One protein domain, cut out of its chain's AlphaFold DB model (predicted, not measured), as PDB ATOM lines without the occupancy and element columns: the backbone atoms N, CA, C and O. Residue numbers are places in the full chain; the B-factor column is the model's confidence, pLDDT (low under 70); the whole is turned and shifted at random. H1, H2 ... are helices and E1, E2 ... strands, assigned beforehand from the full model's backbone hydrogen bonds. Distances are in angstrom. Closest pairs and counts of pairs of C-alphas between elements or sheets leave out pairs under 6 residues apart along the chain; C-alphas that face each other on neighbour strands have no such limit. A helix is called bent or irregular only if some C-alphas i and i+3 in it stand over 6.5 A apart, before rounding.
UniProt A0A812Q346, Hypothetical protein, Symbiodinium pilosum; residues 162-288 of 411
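This is residues 162 to 288 of the 411 residues of the protein "Hypothetical protein" of Symbiodinium pilosum (UniProt A0A812Q346). A strongly twisted, seven-stranded antiparallel sheet curls like part of a barrel round one long helix, H2. A second helix, H3, folds back beside H2 and grazes the sheet at E1, while the four-residue H1 lies over E2. The printed part has 127 residues, in the order H1, E1 to E7, H2, H3; across the sheet the strands run E4, E3, E2, E1, E7, E6, E5. The class is mixed, helices and strands; the whole is compact and rounded, with a radius of gyration of the C-alphas of 14.1 A and spans of 41 by 32 by 29 A.

Find C-alpha 166 at (274.248, 287.610, 199.902); from there E1 runs 27.2 A to residue 177, bending by 70 degrees at residue 170. E2, residues 180 to 189, is 26.2 A long and bends by 58 degrees at residue 183. Next look for E3, residues 197 to 202, 16.5 A, and E4, residues 210 to 216, 17.1 A. Three short strands follow: E5, residues 222 to 224, E6, residues 232 to 235, and E7, residues 238 to 241. H2 starts at C-alpha 245, (277.840, 281.513, 220.700), and runs 26.5 A to residue 263. H3, residues 271 to 286, covers 22.4 A and ends at C-alpha 286, (270.546, 293.181, 216.379). H1, residues 162 to 165, is irregular, but only just: its first and last C-alphas are 6.8 A apart.

Start in the sheet, where E1 to E4 and E5 to E7 are two meanders, each strand the antiparallel neighbour of the one before. Look for N 172 and O 184, 2.9 A, between E1 and E2; N 187 and O 200, 2.8 A, between E2 and E3; and N 199 and O 214, 2.9 A, between E3 and E4. Within hydrogen-bond range too are N 173 and O 241, 2.9 A, between the neighbours E1 and E7; N 240 and O 233, 2.9 A, between E7 and E6; and N 223 and O 234, 3.0 A, between E6 and E5. The edge strands E4 and E5 are apart. H2 is on one face of the sheet, making two layers, and the sheet curls round it; C-alphas 232 and 248 are the closest of E6 and H2, 7.0 A. H2 and H3 form a helical hairpin: residues 247 to 254 touch 281 to 285, closest at C-alphas 250 and 285, 7.3 A, with a shallow tilt of 24 degrees, opposite ways. H3 only grazes the sheet; C-alphas 167 and 278, the closest of E1 and H3, are 5.5 A apart. H1 lies over E2 at a height over the sheet of 8.7 A. In H2 and H3 every O i to N i+4 pair is within hydrogen-bond range; H1 is too short for such a pair.

The two C-alphas farthest apart, those of Phe 179 and Ala 272, are 43.2 A from each other. The printed part has no cut, and no link is long. Mean pLDDT of the printed part is 96.6, and no printed residue is under 70.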
ATOM      1  N   SER A 162     278.486 290.300 192.715       96.62
ATOM      2  CA  SER A 162     278.347 288.930 193.242       96.62
ATOM      3  C   SER A 162     277.665 288.881 194.615       96.62
ATOM      4  O   SER A 162     277.025 287.883 194.952       96.62
ATOM      5  N   THR A 163     277.734 289.972 195.381       97.56
ATOM      6  CA  THR A 163     277.092 290.110 196.695       97.56
ATOM      7  C   THR A 163     275.576 290.324 196.602       97.56
ATOM      8  O   THR A 163     274.881 290.243 197.612       97.56
ATOM      9  N   ASN A 164     275.005 290.521 195.405       97.56
ATOM     10  CA  ASN A 164     273.560 290.722 195.230       97.56
ATOM     11  C   ASN A 164     272.703 289.537 195.706       97.56
ATOM     12  O   ASN A 164     271.543 289.743 196.062       97.56
ATOM     13  N   SER A 165     273.266 288.326 195.798       97.25
ATOM     14  CA  SER A 165     272.620 287.145 196.394       97.25
ATOM     15  C   SER A 165     273.013 286.874 197.856       97.25
ATOM     16  O   SER A 165     272.520 285.912 198.440       97.25
ATOM     17  N   ARG A 166     273.857 287.708 198.482       98.12
ATOM     18  CA  ARG A 166     274.248 287.610 199.902       98.12
ATOM     19  C   ARG A 166     273.016 287.636 200.802       98.12
ATOM     20  O   ARG A 166     272.282 288.621 200.797       98.12
ATOM     21  N   LEU A 167     272.815 286.602 201.607       98.31
ATOM     22  CA  LEU A 167     271.842 286.578 202.697       98.31
ATOM     23  C   LEU A 167     272.437 287.186 203.975       98.31
ATOM     24  O   LEU A 167     271.788 287.975 204.654       98.31
ATOM     25  N   MET A 168     273.670 286.793 204.296       98.38
ATOM     26  CA  MET A 168     274.352 287.102 205.550       98.38
ATOM     27  C   MET A 168     275.861 287.078 205.320       98.38
ATOM     28  O   MET A 168     276.352 286.208 204.607       98.38
ATOM     29  N   ALA A 169     276.596 287.995 205.941       98.50
ATOM     30  CA  ALA A 169     278.045 288.048 205.859       98.50
ATOM     31  C   ALA A 169     278.692 288.522 207.164       98.50
ATOM     32  O   ALA A 169     278.102 289.289 207.930       98.50
ATOM     33  N   GLY A 170     279.919 288.079 207.412       97.94
ATOM     34  CA  GLY A 170     280.698 288.443 208.591       97.94
ATOM     35  C   GLY A 170     281.975 287.623 208.706       97.94
ATOM     36  O   GLY A 170     282.161 286.643 207.985       97.94
ATOM     37  N   TYR A 171     282.855 288.010 209.624       98.12
ATOM     38  CA  TYR A 171     284.083 287.261 209.854       98.12
ATOM     39  C   TYR A 171     283.820 285.937 210.585       98.12
ATOM     40  O   TYR A 171     283.014 285.870 211.516       98.12
ATOM     41  N   LEU A 172     284.553 284.899 210.187       98.44
ATOM     42  CA  LEU A 172     284.658 283.603 210.857       98.44
ATOM     43  C   LEU A 172     286.138 283.223 210.979       98.44
ATOM     44  O   LEU A 172     286.930 283.519 210.086       98.44
ATOM     45  N   VAL A 173     286.508 282.530 212.054       98.31
ATOM     46  CA  VAL A 173     287.792 281.819 212.113       98.31
ATOM     47  C   VAL A 173     287.613 280.498 211.369       98.31
ATOM     48  O   VAL A 173     286.818 279.669 211.803       98.31
ATOM     49  N   HIS A 174     288.339 280.295 210.278       98.06
ATOM     50  CA  HIS A 174     288.436 279.047 209.529       98.06
ATOM     51  C   HIS A 174     289.666 278.244 209.979       98.06
ATOM     52  O   HIS A 174     290.726 278.817 210.239       98.06
ATOM     53  N   PHE A 175     289.522 276.925 210.084       96.75
ATOM     54  CA  PHE A 175     290.622 275.990 210.324       96.75
ATOM     55  C   PHE A 175     291.264 275.602 208.988       96.75
ATOM     56  O   PHE A 175     290.624 274.926 208.186       96.75
ATOM     57  N   ASP A 176     292.498 276.038 208.735       93.12
ATOM     58  CA  ASP A 176     293.138 275.870 207.423       93.12
ATOM     59  C   ASP A 176     293.896 274.545 207.302       93.12
ATOM     60  O   ASP A 176     293.745 273.814 206.326       93.12
ATOM     61  N   ASP A 177     294.715 274.253 208.308       88.94
ATOM     62  CA  ASP A 177     295.563 273.071 208.417       88.94
ATOM     63  C   ASP A 177     295.743 272.708 209.902       88.94
ATOM     64  O   ASP A 177     295.219 273.389 210.782       88.94
ATOM     65  N   CYS A 178     296.499 271.646 210.202       82.69
ATOM     66  CA  CYS A 178     296.728 271.153 211.567       82.69
ATOM     67  C   CYS A 178     297.181 272.217 212.587       82.69
ATOM     68  O   CYS A 178     296.957 272.036 213.785       82.69
ATOM     69  N   PHE A 179     297.815 273.305 212.141       92.25
ATOM     70  CA  PHE A 179     298.493 274.277 212.998       92.25
ATOM     71  C   PHE A 179     298.134 275.740 212.699       92.25
ATOM     72  O   PHE A 179     298.648 276.624 213.384       92.25
ATOM     73  N   THR A 180     297.236 276.011 211.748       95.81
ATOM     74  CA  THR A 180     296.896 277.374 211.313       95.81
ATOM     75  C   THR A 180     295.390 277.615 211.272       95.81
ATOM     76  O   THR A 180     294.611 276.805 210.765       95.81
ATOM     77  N   ALA A 181     294.974 278.781 211.770       97.06
ATOM     78  CA  ALA A 181     293.629 279.305 211.576       97.06
ATOM     79  C   ALA A 181     293.658 280.699 210.954       97.06
ATOM     80  O   ALA A 181     294.456 281.544 211.365       97.06
ATOM     81  N   SER A 182     292.731 280.972 210.039       97.19
ATOM     82  CA  SER A 182     292.570 282.286 209.416       97.19
ATOM     83  C   SER A 182     291.247 282.932 209.773       97.19
ATOM     84  O   SER A 182     290.219 282.270 209.836       97.19
ATOM     85  N   VAL A 183     291.253 284.248 209.955       97.56
ATOM     86  CA  VAL A 183     290.035 285.044 210.119       97.56
ATOM     87  C   VAL A 183     289.629 285.549 208.741       97.56
ATOM     88  O   VAL A 183     290.278 286.429 208.180       97.56
ATOM     89  N   LEU A 184     288.585 284.937 208.182       97.44
ATOM     90  CA  LEU A 184     288.111 285.145 206.813       97.44
ATOM     91  C   LEU A 184     286.744 285.826 206.825       97.44
ATOM     92  O   LEU A 184     285.898 285.513 207.667       97.44
ATOM     93  N   TYR A 185     286.496 286.720 205.870       98.00
ATOM     94  CA  TYR A 185     285.170 287.302 205.687       98.00
ATOM     95  C   TYR A 185     284.309 286.344 204.864       98.00
ATOM     96  O   TYR A 185     284.609 286.069 203.705       98.00
ATOM     97  N   CYS A 186     283.259 285.802 205.469       98.62
ATOM     98  CA  CYS A 186     282.413 284.788 204.853       98.62
ATOM     99  C   CYS A 186     281.068 285.386 204.431       98.62
ATOM    100  O   CYS A 186     280.485 286.177 205.172       98.62
ATOM    101  N   GLU A 187     280.544 284.957 203.285       98.69
ATOM    102  CA  GLU A 187     279.200 285.268 202.793       98.69
ATOM    103  C   GLU A 187     278.382 283.993 202.607       98.69
ATOM    104  O   GLU A 187     278.777 283.112 201.851       98.69
ATOM    105  N   LEU A 188     277.207 283.910 203.228       98.69
ATOM    106  CA  LEU A 188     276.172 282.943 202.869       98.69
ATOM    107  C   LEU A 188     275.275 283.563 201.796       98.69
ATOM    108  O   LEU A 188     274.668 284.607 202.040       98.69
ATOM    109  N   HIS A 189     275.150 282.922 200.637       98.38
ATOM    110  CA  HIS A 189     274.270 283.373 199.552       98.38
ATOM    111  C   HIS A 189     272.926 282.631 199.574       98.38
ATOM    112  O   HIS A 189     272.835 281.507 200.060       98.38
ATOM    113  N   VAL A 190     271.862 283.213 199.022       97.62
ATOM    114  CA  VAL A 190     270.641 282.446 198.719       97.62
ATOM    115  C   VAL A 190     270.898 281.418 197.608       97.62
ATOM    116  O   VAL A 190     271.889 281.506 196.883       97.62
ATOM    117  N   GLN A 191     270.013 280.426 197.493       95.31
ATOM    118  CA  GLN A 191     270.101 279.402 196.450       95.31
ATOM    119  C   GLN A 191     270.046 280.006 195.038       95.31
ATOM    120  O   GLN A 191     269.320 280.975 194.800       95.31
ATOM    121  N   THR A 192     270.800 279.423 194.108       90.25
ATOM    122  CA  THR A 192     270.783 279.783 192.679       90.25
ATOM    123  C   THR A 192     269.966 278.757 191.880       90.25
ATOM    124  O   THR A 192     269.323 277.885 192.458       90.25
ATOM    125  N   GLN A 193     269.987 278.831 190.544       88.69
ATOM    126  CA  GLN A 193     269.323 277.860 189.657       88.69
ATOM    127  C   GLN A 193     269.906 276.429 189.723       88.69
ATOM    128  O   GLN A 193     269.396 275.547 189.044       88.69
ATOM    129  N   GLN A 194     270.985 276.198 190.477       80.56
ATOM    130  CA  GLN A 194     271.775 274.959 190.450       80.56
ATOM    131  C   GLN A 194     271.542 274.048 191.677       80.56
ATOM    132  O   GLN A 194     272.453 273.331 192.088       80.56
ATOM    133  N   ASP A 195     270.351 274.107 192.288       91.75
ATOM    134  CA  ASP A 195     269.925 273.295 193.449       91.75
ATOM    135  C   ASP A 195     270.873 273.318 194.667       91.75
ATOM    136  O   ASP A 195     270.922 272.389 195.479       91.75
ATOM    137  N   HIS A 196     271.608 274.417 194.844       96.62
ATOM    138  CA  HIS A 196     272.482 274.626 195.993       96.62
ATOM    139  C   HIS A 196     272.509 276.090 196.451       96.62
ATOM    140  O   HIS A 196     272.250 277.027 195.692       96.62
ATOM    141  N   THR A 197     272.867 276.278 197.721       97.81
ATOM    142  CA  THR A 197     273.401 277.534 198.268       97.81
ATOM    143  C   THR A 197     274.928 277.434 198.354       97.81
ATOM    144  O   THR A 197     275.506 276.373 198.117       97.81
ATOM    145  N   ARG A 198     275.604 278.543 198.651       97.75
ATOM    146  CA  ARG A 198     277.054 278.590 198.816       97.75
ATOM    147  C   ARG A 198     277.479 279.483 199.971       97.75
ATOM    148  O   ARG A 198     276.841 280.506 200.238       97.75
ATOM    149  N   ILE A 199     278.589 279.109 200.599       98.56
ATOM    150  CA  ILE A 199     279.371 279.969 201.484       98.56
ATOM    151  C   ILE A 199     280.631 280.383 200.725       98.56
ATOM    152  O   ILE A 199     281.441 279.527 200.379       98.56
ATOM    153  N   VAL A 200     280.803 281.675 200.458       98.25
ATOM    154  CA  VAL A 200     282.002 282.216 199.799       98.25
ATOM    155  C   VAL A 200     282.918 282.828 200.854       98.25
ATOM    156  O   VAL A 200     282.458 283.558 201.730       98.25
ATOM    157  N   MET A 201     284.211 282.516 200.789       98.12
ATOM    158  CA  MET A 201     285.234 283.013 201.708       98.12
ATOM    159  C   MET A 201     286.124 284.037 201.008       98.12
ATOM    160  O   MET A 201     286.700 283.754 199.957       98.12
ATOM    161  N   TYR A 202     286.280 285.200 201.629       97.56
ATOM    162  CA  TYR A 202     287.099 286.317 201.170       97.56
ATOM    163  C   TYR A 202     288.185 286.658 202.193       97.56
ATOM    164  O   TYR A 202     288.072 286.346 203.380       97.56
ATOM    165  N   GLU A 203     289.228 287.354 201.740       95.62
ATOM    166  CA  GLU A 203     290.282 287.863 202.626       95.62
ATOM    167  C   GLU A 203     289.753 288.866 203.672       95.62
ATOM    168  O   GLU A 203     290.183 288.838 204.821       95.62
ATOM    169  N   ASN A 204     288.826 289.746 203.278       95.75
ATOM    170  CA  ASN A 204     288.279 290.827 204.103       95.75
ATOM    171  C   ASN A 204     286.912 291.308 203.570       95.75
ATOM    172  O   ASN A 204     286.456 290.876 202.508       95.75
ATOM    173  N   GLU A 205     286.268 292.239 204.282       96.12
ATOM    174  CA  GLU A 205     284.921 292.739 203.976       96.12
ATOM    175  C   GLU A 205     284.791 293.512 202.654       96.12
ATOM    176  O   GLU A 205     283.671 293.782 202.221       96.12
ATOM    177  N   SER A 206     285.894 293.833 201.962       95.75
ATOM    178  CA  SER A 206     285.824 294.428 200.617       95.75
ATOM    179  C   SER A 206     285.322 293.447 199.552       95.75
ATOM    180  O   SER A 206     284.907 293.881 198.479       95.75
ATOM    181  N   CYS A 207     285.364 292.139 199.841       96.50
ATOM    182  CA  CYS A 207     284.866 291.055 198.986       96.50
ATOM    183  C   CYS A 207     285.503 291.017 197.578       96.50
ATOM    184  O   CYS A 207     284.920 290.500 196.627       96.50
ATOM    185  N   ARG A 208     286.718 291.573 197.438       95.00
ATOM    186  CA  ARG A 208     287.461 291.659 196.164       95.00
ATOM    187  C   ARG A 208     288.258 290.401 195.826       95.00
ATOM    188  O   ARG A 208     288.378 290.059 194.656       95.00
ATOM    189  N   GLN A 209     288.810 289.730 196.837       95.31
ATOM    190  CA  GLN A 209     289.625 288.527 196.672       95.31
ATOM    191  C   GLN A 209     288.920 287.335 197.315       95.31
ATOM    192  O   GLN A 209     288.958 287.160 198.534       95.31
ATOM    193  N   GLN A 210     288.252 286.538 196.478       96.62
ATOM    194  CA  GLN A 210     287.706 285.237 196.856       96.62
ATOM    195  C   GLN A 210     288.863 284.249 197.055       96.62
ATOM    196  O   GLN A 210     289.772 284.174 196.231       96.62
ATOM    197  N   LEU A 211     288.829 283.509 198.162       95.44
ATOM    198  CA  LEU A 211     289.838 282.521 198.544       95.44
ATOM    199  C   LEU A 211     289.329 281.088 198.363       95.44
ATOM    200  O   LEU A 211     290.093 280.219 197.954       95.44
ATOM    201  N   ALA A 212     288.054 280.843 198.679       96.88
ATOM    202  CA  ALA A 212     287.411 279.535 198.580       96.88
ATOM    203  C   ALA A 212     285.876 279.671 198.531       96.88
ATOM    204  O   ALA A 212     285.321 280.730 198.831       96.88
ATOM    205  N   GLU A 213     285.190 278.594 198.156       97.81
ATOM    206  CA  GLU A 213     283.729 278.502 198.052       97.81
ATOM    207  C   GLU A 213     283.284 277.101 198.485       97.81
ATOM    208  O   GLU A 213     283.882 276.112 198.070       97.81
ATOM    209  N   ILE A 214     282.257 277.022 199.331       98.00
ATOM    210  CA  ILE A 214     281.660 275.770 199.808       98.00
ATOM    211  C   ILE A 214     280.241 275.701 199.268       98.00
ATOM    212  O   ILE A 214     279.410 276.547 199.607       98.00
ATOM    213  N   TYR A 215     279.950 274.675 198.478       97.88
ATOM    214  CA  TYR A 215     278.593 274.375 198.043       97.88
ATOM    215  C   TYR A 215     277.829 273.660 199.154       97.88
ATOM    216  O   TYR A 215     278.321 272.712 199.759       97.88
ATOM    217  N   VAL A 216     276.611 274.125 199.425       98.25
ATOM    218  CA  VAL A 216     275.729 273.577 200.454       98.25
ATOM    219  C   VAL A 216     274.443 273.104 199.785       98.25
ATOM    220  O   VAL A 216     273.694 273.879 199.190       98.25
ATOM    221  N   THR A 217     274.201 271.807 199.904       97.94
ATOM    222  CA  THR A 217     273.068 271.064 199.342       97.94
ATOM    223  C   THR A 217     272.054 270.706 200.433       97.94
ATOM    224  O   THR A 217     272.259 270.965 201.622       97.94
ATOM    225  N   ASP A 218     270.957 270.048 200.060       97.44
ATOM    226  CA  ASP A 218     270.018 269.407 200.989       97.44
ATOM    227  C   ASP A 218     270.701 268.353 201.900       97.44
ATOM    228  O   ASP A 218     270.364 268.222 203.088       97.44
ATOM    229  N   ARG A 219     271.705 267.653 201.353       97.94
ATOM    230  CA  ARG A 219     272.476 266.563 201.979       97.94
ATOM    231  C   ARG A 219     273.663 267.027 202.816       97.94
ATOM    232  O   ARG A 219     274.070 266.283 203.705       97.94
ATOM    233  N   SER A 220     274.166 268.240 202.587       98.31
ATOM    234  CA  SER A 220     275.382 268.756 203.229       98.31
ATOM    235  C   SER A 220     275.361 268.664 204.752       98.31
ATOM    236  O   SER A 220     274.354 268.963 205.403       98.31
ATOM    237  N   ILE A 221     276.473 268.259 205.352       98.06
ATOM    238  CA  ILE A 221     276.584 268.082 206.796       98.06
ATOM    239  C   ILE A 221     276.828 269.449 207.433       98.06
ATOM    240  O   ILE A 221     277.830 270.105 207.184       98.06
ATOM    241  N   CYS A 222     275.912 269.891 208.290       98.12
ATOM    242  CA  CYS A 222     276.089 271.103 209.087       98.12
ATOM    243  C   CYS A 222     275.877 270.737 210.551       98.12
ATOM    244  O   CYS A 222     274.794 270.280 210.921       98.12
ATOM    245  N   CYS A 223     276.904 270.894 211.383       97.44
ATOM    246  CA  CYS A 223     276.847 270.474 212.779       97.44
ATOM    247  C   CYS A 223     277.562 271.455 213.708       97.44
ATOM    248  O   CYS A 223     278.632 271.981 213.405       97.44
ATOM    249  N   GLU A 224     276.968 271.696 214.876       97.31
ATOM    250  CA  GLU A 224     277.663 272.369 215.968       97.31
ATOM    251  C   GLU A 224     278.691 271.430 216.607       97.31
ATOM    252  O   GLU A 224     278.442 270.233 216.778       97.31
ATOM    253  N   LYS A 225     279.849 271.964 217.008       96.06
ATOM    254  CA  LYS A 225     280.763 271.204 217.859       96.06
ATOM    255  C   LYS A 225     280.218 271.258 219.290       96.06
ATOM    256  O   LYS A 225     280.011 272.331 219.859       96.06
ATOM    257  N   ILE A 226     279.971 270.087 219.874       94.75
ATOM    258  CA  ILE A 226     279.505 269.976 221.262       94.75
ATOM    259  C   ILE A 226     280.624 270.476 222.190       94.75
ATOM    260  O   ILE A 226     281.778 270.062 222.060       94.75
ATOM    261  N   GLY A 227     280.296 271.350 223.137       95.56
ATOM    262  CA  GLY A 227     281.247 271.951 224.071       95.56
ATOM    263  C   GLY A 227     280.585 273.081 224.852       95.56
ATOM    264  O   GLY A 227     279.683 273.745 224.338       95.56
ATOM    265  N   ILE A 228     281.004 273.290 226.097       96.75
ATOM    266  CA  ILE A 228     280.419 274.328 226.954       96.75
ATOM    267  C   ILE A 228     280.875 275.701 226.448       96.75
ATOM    268  O   ILE A 228     282.064 275.938 226.256       96.75
ATOM    269  N   ASN A 229     279.900 276.573 226.163       95.44
ATOM    270  CA  ASN A 229     280.072 277.891 225.529       95.44
ATOM    271  C   ASN A 229     280.825 277.887 224.181       95.44
ATOM    272  O   ASN A 229     281.349 278.913 223.757       95.44
ATOM    273  N   CYS A 230     280.857 276.749 223.482       95.94
ATOM    274  CA  CYS A 230     281.608 276.596 222.240       95.94
ATOM    275  C   CYS A 230     281.004 277.396 221.068       95.94
ATOM    276  O   CYS A 230     279.838 277.224 220.718       95.94
ATOM    277  N   SER A 231     281.814 278.214 220.399       97.44
ATOM    278  CA  SER A 231     281.475 278.952 219.171       97.44
ATOM    279  C   SER A 231     281.747 278.174 217.873       97.44
ATOM    280  O   SER A 231     281.392 278.654 216.793       97.44
ATOM    281  N   CYS A 232     282.319 276.966 217.958       97.94
ATOM    282  CA  CYS A 232     282.660 276.148 216.793       97.94
ATOM    283  C   CYS A 232     281.483 275.392 216.169       97.94
ATOM    284  O   CYS A 232     280.609 274.845 216.851       97.94
ATOM    285  N   PHE A 233     281.542 275.276 214.849       98.44
ATOM    286  CA  PHE A 233     280.669 274.483 213.995       98.44
ATOM    287  C   PHE A 233     281.449 273.976 212.773       98.44
ATOM    288  O   PHE A 233     282.602 274.343 212.560       98.44
ATOM    289  N   SER A 234     280.844 273.100 211.980       98.12
ATOM    290  CA  SER A 234     281.381 272.690 210.680       98.12
ATOM    291  C   SER A 234     280.292 272.648 209.617       98.12
ATOM    292  O   SER A 234     279.124 272.390 209.930       98.12
ATOM    293  N   VAL A 235     280.701 272.920 208.380       98.31
ATOM    294  CA  VAL A 235     279.901 272.825 207.157       98.31
ATOM    295  C   VAL A 235     280.713 271.970 206.193       98.31
ATOM    296  O   VAL A 235     281.808 272.364 205.806       98.31
ATOM    297  N   GLU A 236     280.205 270.784 205.876       96.88
ATOM    298  CA  GLU A 236     280.973 269.684 205.288       96.88
ATOM    299  C   GLU A 236     282.236 269.374 206.120       96.88
ATOM    300  O   GLU A 236     282.152 269.172 207.337       96.88
ATOM    301  N   ASP A 237     283.397 269.318 205.476       96.06
ATOM    302  CA  ASP A 237     284.725 269.130 206.055       96.06
ATOM    303  C   ASP A 237     285.346 270.427 206.611       96.06
ATOM    304  O   ASP A 237     286.257 270.368 207.443       96.06
ATOM    305  N   HIS A 238     284.808 271.595 206.251       97.50
ATOM    306  CA  HIS A 238     285.279 272.885 206.747       97.50
ATOM    307  C   HIS A 238     284.843 273.146 208.191       97.50
ATOM    308  O   HIS A 238     283.683 272.958 208.575       97.50
ATOM    309  N   GLN A 239     285.777 273.638 209.007       97.44
ATOM    310  CA  GLN A 239     285.542 273.939 210.416       97.44
ATOM    311  C   GLN A 239     285.670 275.433 210.675       97.44
ATOM    312  O   GLN A 239     286.649 276.072 210.287       97.44
ATOM    313  N   PHE A 240     284.681 275.967 211.384       98.38
ATOM    314  CA  PHE A 240     284.542 277.385 211.658       98.38
ATOM    315  C   PHE A 240     284.356 277.634 213.151       98.38
ATOM    316  O   PHE A 240     283.648 276.884 213.822       98.38
ATOM    317  N   SER A 241     284.898 278.737 213.657       98.25
ATOM    318  CA  SER A 241     284.419 279.376 214.882       98.25
ATOM    319  C   SER A 241     283.837 280.740 214.547       98.25
ATOM    320  O   SER A 241     284.488 281.563 213.906       98.25
ATOM    321  N   ALA A 242     282.627 281.003 215.035       98.12
ATOM    322  CA  ALA A 242     282.124 282.368 215.135       98.12
ATOM    323  C   ALA A 242     282.816 283.115 216.292       98.12
ATOM    324  O   ALA A 242     283.514 282.503 217.107       98.12
ATOM    325  N   ARG A 243     282.601 284.429 216.393       96.69
ATOM    326  CA  ARG A 243     283.126 285.255 217.493       96.69
ATOM    327  C   ARG A 243     282.400 284.993 218.808       96.69
ATOM    328  O   ARG A 243     282.991 285.088 219.879       96.69
ATOM    329  N   THR A 244     281.117 284.638 218.719       96.00
ATOM    330  CA  THR A 244     280.232 284.400 219.866       96.00
ATOM    331  C   THR A 244     279.352 283.163 219.656       96.00
ATOM    332  O   THR A 244     279.097 282.724 218.530       96.00
ATOM    333  N   LEU A 245     278.821 282.607 220.750       96.00
ATOM    334  CA  LEU A 245     277.840 281.513 220.700       96.00
ATOM    335  C   LEU A 245     276.542 281.923 219.976       96.00
ATOM    336  O   LEU A 245     275.909 281.095 219.317       96.00
ATOM    337  N   SER A 246     276.136 283.190 220.093       96.06
ATOM    338  CA  SER A 246     274.935 283.724 219.441       96.06
ATOM    339  C   SER A 246     275.125 283.843 217.930       96.06
ATOM    340  O   SER A 246     274.254 283.425 217.171       96.06
ATOM    341  N   GLU A 247     276.293 284.309 217.480       97.25
ATOM    342  CA  GLU A 247     276.647 284.328 216.057       97.25
ATOM    343  C   GLU A 247     276.706 282.912 215.470       97.25
ATOM    344  O   GLU A 247     276.135 282.682 214.407       97.25
ATOM    345  N   ARG A 248     277.296 281.932 216.180       97.81
ATOM    346  CA  ARG A 248     277.271 280.514 215.763       97.81
ATOM    347  C   ARG A 248     275.841 280.033 215.501       97.81
ATOM    348  O   ARG A 248     275.568 279.400 214.482       97.81
ATOM    349  N   LYS A 249     274.922 280.324 216.429       97.38
ATOM    350  CA  LYS A 249     273.502 279.961 216.305       97.38
ATOM    351  C   LYS A 249     272.836 280.668 215.122       97.38
ATOM    352  O   LYS A 249     272.040 280.034 214.434       97.38
ATOM    353  N   LEU A 250     273.171 281.934 214.865       97.62
ATOM    354  CA  LEU A 250     272.660 282.695 213.724       97.62
ATOM    355  C   LEU A 250     273.111 282.083 212.388       97.62
ATOM    356  O   LEU A 250     272.260 281.792 211.549       97.62
ATOM    357  N   TRP A 251     274.411 281.800 212.232       98.62
ATOM    358  CA  TRP A 251     274.971 281.121 211.055       98.62
ATOM    359  C   TRP A 251     274.297 279.766 210.808       98.62
ATOM    360  O   TRP A 251     273.748 279.533 209.731       98.62
ATOM    361  N   LEU A 252     274.254 278.889 211.818       98.38
ATOM    362  CA  LEU A 252     273.636 277.563 211.686       98.38
ATOM    363  C   LEU A 252     272.127 277.630 211.396       98.38
ATOM    364  O   LEU A 252     271.625 276.804 210.634       98.38
ATOM    365  N   ARG A 253     271.400 278.611 211.950       98.06
ATOM    366  CA  ARG A 253     269.975 278.853 211.651       98.06
ATOM    367  C   ARG A 253     269.779 279.307 210.205       98.06
ATOM    368  O   ARG A 253     268.911 278.765 209.527       98.06
ATOM    369  N   ALA A 254     270.584 280.253 209.720       98.31
ATOM    370  CA  ALA A 254     270.504 280.743 208.344       98.31
ATOM    371  C   ALA A 254     270.804 279.628 207.325       98.31
ATOM    372  O   ALA A 254     270.014 279.414 206.404       98.31
ATOM    373  N   ILE A 255     271.869 278.851 207.553       98.50
ATOM    374  CA  ILE A 255     272.219 277.678 206.737       98.50
ATOM    375  C   ILE A 255     271.082 276.645 206.764       98.50
ATOM    376  O   ILE A 255     270.625 276.206 205.712       98.50
ATOM    377  N   SER A 256     270.560 276.299 207.948       98.19
ATOM    378  CA  SER A 256     269.465 275.323 208.083       98.19
ATOM    379  C   SER A 256     268.189 275.762 207.358       98.19
ATOM    380  O   SER A 256     267.542 274.942 206.713       98.19
ATOM    381  N   ASN A 257     267.846 277.052 207.407       98.00
ATOM    382  CA  ASN A 257     266.686 277.596 206.698       98.00
ATOM    383  C   ASN A 257     266.830 277.477 205.171       98.00
ATOM    384  O   ASN A 257     265.853 277.163 204.491       98.00
ATOM    385  N   LEU A 258     268.033 277.695 204.626       98.00
ATOM    386  CA  LEU A 258     268.299 277.472 203.202       98.00
ATOM    387  C   LEU A 258     268.288 275.977 202.855       98.00
ATOM    388  O   LEU A 258     267.663 275.596 201.871       98.00
ATOM    389  N   LYS A 259     268.865 275.110 203.696       97.62
ATOM    390  CA  LYS A 259     268.778 273.652 203.511       97.62
ATOM    391  C   LYS A 259     267.334 273.147 203.463       97.62
ATOM    392  O   LYS A 259     267.030 272.293 202.640       97.62
ATOM    393  N   VAL A 260     266.436 273.685 204.292       97.69
ATOM    394  CA  VAL A 260     265.000 273.353 204.240       97.69
ATOM    395  C   VAL A 260     264.369 273.796 202.913       97.69
ATOM    396  O   VAL A 260     263.534 273.072 202.379       97.69
ATOM    397  N   LYS A 261     264.777 274.934 202.333       97.38
ATOM    398  CA  LYS A 261     264.308 275.361 201.000       97.38
ATOM    399  C   LYS A 261     264.770 274.404 199.899       97.38
ATOM    400  O   LYS A 261     263.933 273.969 199.111       97.38
ATOM    401  N   LEU A 262     266.042 274.000 199.921       97.12
ATOM    402  CA  LEU A 262     266.602 273.005 198.997       97.12
ATOM    403  C   LEU A 262     265.898 271.641 199.123       97.12
ATOM    404  O   LEU A 262     265.470 271.074 198.123       97.12
ATOM    405  N   GLN A 263     265.678 271.157 200.351       97.19
ATOM    406  CA  GLN A 263     264.961 269.899 200.633       97.19
ATOM    407  C   GLN A 263     263.520 269.865 200.107       97.19
ATOM    408  O   GLN A 263     262.995 268.786 199.852       97.19
ATOM    409  N   ASN A 264     262.874 271.025 199.966       97.44
ATOM    410  CA  ASN A 264     261.519 271.145 199.423       97.44
ATOM    411  C   ASN A 264     261.510 271.585 197.948       97.44
ATOM    412  O   ASN A 264     260.447 271.927 197.437       97.44
ATOM    413  N   SER A 265     262.675 271.622 197.285       96.69
ATOM    414  CA  SER A 265     262.833 272.084 195.896       96.69
ATOM    415  C   SER A 265     262.167 273.446 195.653       96.69
ATOM    416  O   SER A 265     261.509 273.672 194.637       96.69
ATOM    417  N   ALA A 266     262.285 274.350 196.632       96.62
ATOM    418  CA  ALA A 266     261.689 275.677 196.549       96.62
ATOM    419  C   ALA A 266     262.264 276.446 195.342       96.62
ATOM    420  O   ALA A 266     263.456 276.304 195.059       96.62
ATOM    421  N   PRO A 267     261.477 277.296 194.656       96.81
ATOM    422  CA  PRO A 267     261.983 278.101 193.547       96.81
ATOM    423  C   PRO A 267     263.072 279.080 194.009       96.81
ATOM    424  O   PRO A 267     263.131 279.465 195.181       96.81
ATOM    425  N   VAL A 268     263.940 279.506 193.086       97.00
ATOM    426  CA  VAL A 268     264.933 280.566 193.343       97.00
ATOM    427  C   VAL A 268     264.206 281.807 193.881       97.00
ATOM    428  O   VAL A 268     263.288 282.287 193.210       97.00
ATOM    429  N   PRO A 269     264.568 282.325 195.070       97.38
ATOM    430  CA  PRO A 269     263.836 283.422 195.681       97.38
ATOM    431  C   PRO A 269     263.966 284.689 194.840       97.38
ATOM    432  O   PRO A 269     265.052 285.055 194.386       97.38
ATOM    433  N   SER A 270     262.854 285.398 194.690       97.12
ATOM    434  CA  SER A 270     262.833 286.722 194.077       97.12
ATOM    435  C   SER A 270     263.710 287.725 194.856       97.12
ATOM    436  O   SER A 270     264.037 287.506 196.034       97.12
ATOM    437  N   PRO A 271     264.073 288.879 194.257       96.94
ATOM    438  CA  PRO A 271     264.785 289.939 194.972       96.94
ATOM    439  C   PRO A 271     264.044 290.424 196.230       96.94
ATOM    440  O   PRO A 271     264.681 290.690 197.249       96.94
ATOM    441  N   ALA A 272     262.707 290.471 196.188       98.00
ATOM    442  CA  ALA A 272     261.864 290.852 197.322       98.00
ATOM    443  C   ALA A 272     261.902 289.809 198.454       98.00
ATOM    444  O   ALA A 272     262.096 290.158 199.616       98.00
ATOM    445  N   GLU A 273     261.803 288.517 198.138       97.88
ATOM    446  CA  GLU A 273     261.948 287.454 199.142       97.88
ATOM    447  C   GLU A 273     263.350 287.424 199.750       97.88
ATOM    448  O   GLU A 273     263.496 287.304 200.964       97.88
ATOM    449  N   THR A 274     264.382 287.601 198.922       97.88
ATOM    450  CA  THR A 274     265.772 287.715 199.384       97.88
ATOM    451  C   THR A 274     265.930 288.894 200.351       97.88
ATOM    452  O   THR A 274     266.598 288.759 201.375       97.88
ATOM    453  N   TRP A 275     265.269 290.026 200.085       98.19
ATOM    454  CA  TRP A 275     265.210 291.160 201.009       98.19
ATOM    455  C   TRP A 275     264.514 290.811 202.334       98.19
ATOM    456  O   TRP A 275     265.066 291.081 203.399       98.19
ATOM    457  N   HIS A 276     263.363 290.135 202.303       98.19
ATOM    458  CA  HIS A 276     262.696 289.679 203.529       98.19
ATOM    459  C   HIS A 276     263.559 288.709 204.352       98.19
ATOM    460  O   HIS A 276     263.557 288.780 205.582       98.19
ATOM    461  N   TYR A 277     264.332 287.831 203.706       98.25
ATOM    462  CA  TYR A 277     265.240 286.930 204.420       98.25
ATOM    463  C   TYR A 277     266.394 287.705 205.085       98.25
ATOM    464  O   TYR A 277     266.761 287.386 206.215       98.25
ATOM    465  N   ARG A 278     266.928 288.746 204.425       98.31
ATOM    466  CA  ARG A 278     267.952 289.649 204.986       98.31
ATOM    467  C   ARG A 278     267.450 290.396 206.216       98.31
ATOM    468  O   ARG A 278     268.133 290.384 207.234       98.31
ATOM    469  N   GLU A 279     266.263 290.997 206.145       98.19
ATOM    470  CA  GLU A 279     265.672 291.721 207.280       98.19
ATOM    471  C   GLU A 279     265.474 290.794 208.490       98.19
ATOM    472  O   GLU A 279     265.895 291.140 209.592       98.19
ATOM    473  N   ALA A 280     264.965 289.573 208.285       97.44
ATOM    474  CA  ALA A 280     264.807 288.589 209.361       97.44
ATOM    475  C   ALA A 280     266.148 288.160 209.997       97.44
ATOM    476  O   ALA A 280     266.239 287.985 211.215       97.44
ATOM    477  N   VAL A 281     267.216 287.998 209.203       97.38
ATOM    478  CA  VAL A 281     268.565 287.728 209.740       97.38
ATOM    479  C   VAL A 281     269.111 288.951 210.483       97.38
ATOM    480  O   VAL A 281     269.689 288.798 211.560       97.38
ATOM    481  N   GLN A 282     268.904 290.161 209.958       97.06
ATOM    482  CA  GLN A 282     269.412 291.394 210.554       97.06
ATOM    483  C   GLN A 282     268.682 291.773 211.856       97.06
ATOM    484  O   GLN A 282     269.321 292.271 212.783       97.06
ATOM    485  N   GLU A 283     267.384 291.494 211.971       95.75
ATOM    486  CA  GLU A 283     266.623 291.588 213.222       95.75
ATOM    487  C   GLU A 283     267.205 290.648 214.290       95.75
ATOM    488  O   GLU A 283     267.566 291.086 215.385       95.75
ATOM    489  N   HIS A 284     267.396 289.367 213.950       94.62
ATOM    490  CA  HIS A 284     268.033 288.406 214.852       94.62
ATOM    491  C   HIS A 284     269.465 288.815 215.240       94.62
ATOM    492  O   HIS A 284     269.847 288.636 216.396       94.62
ATOM    493  N   ALA A 285     270.247 289.387 214.320       94.62
ATOM    494  CA  ALA A 285     271.590 289.882 214.614       94.62
ATOM    495  C   ALA A 285     271.568 291.031 215.639       94.62
ATOM    496  O   ALA A 285     272.293 290.971 216.633       94.62
ATOM    497  N   LYS A 286     270.702 292.040 215.451       92.94
ATOM    498  CA  LYS A 286     270.546 293.181 216.379       92.94
ATOM    499  C   LYS A 286     270.244 292.717 217.808       92.94
ATOM    500  O   LYS A 286     270.903 293.162 218.745       92.94
ATOM    501  N   ASN A 287     269.339 291.749 217.958       89.00
ATOM    502  CA  ASN A 287     268.938 291.183 219.253       89.00
ATOM    503  C   ASN A 287     270.061 290.414 219.989       89.00
ATOM    504  O   ASN A 287     269.887 290.026 221.144       89.00
ATOM    505  N   HIS A 288     271.214 290.187 219.350       83.62
ATOM    506  CA  HIS A 288     272.345 289.446 219.918       83.62
ATOM    507  C   HIS A 288     273.626 290.272 220.123       83.62
ATOM    508  O   HIS A 288     274.574 289.751 220.706       83.62
TER     509      HIS A 288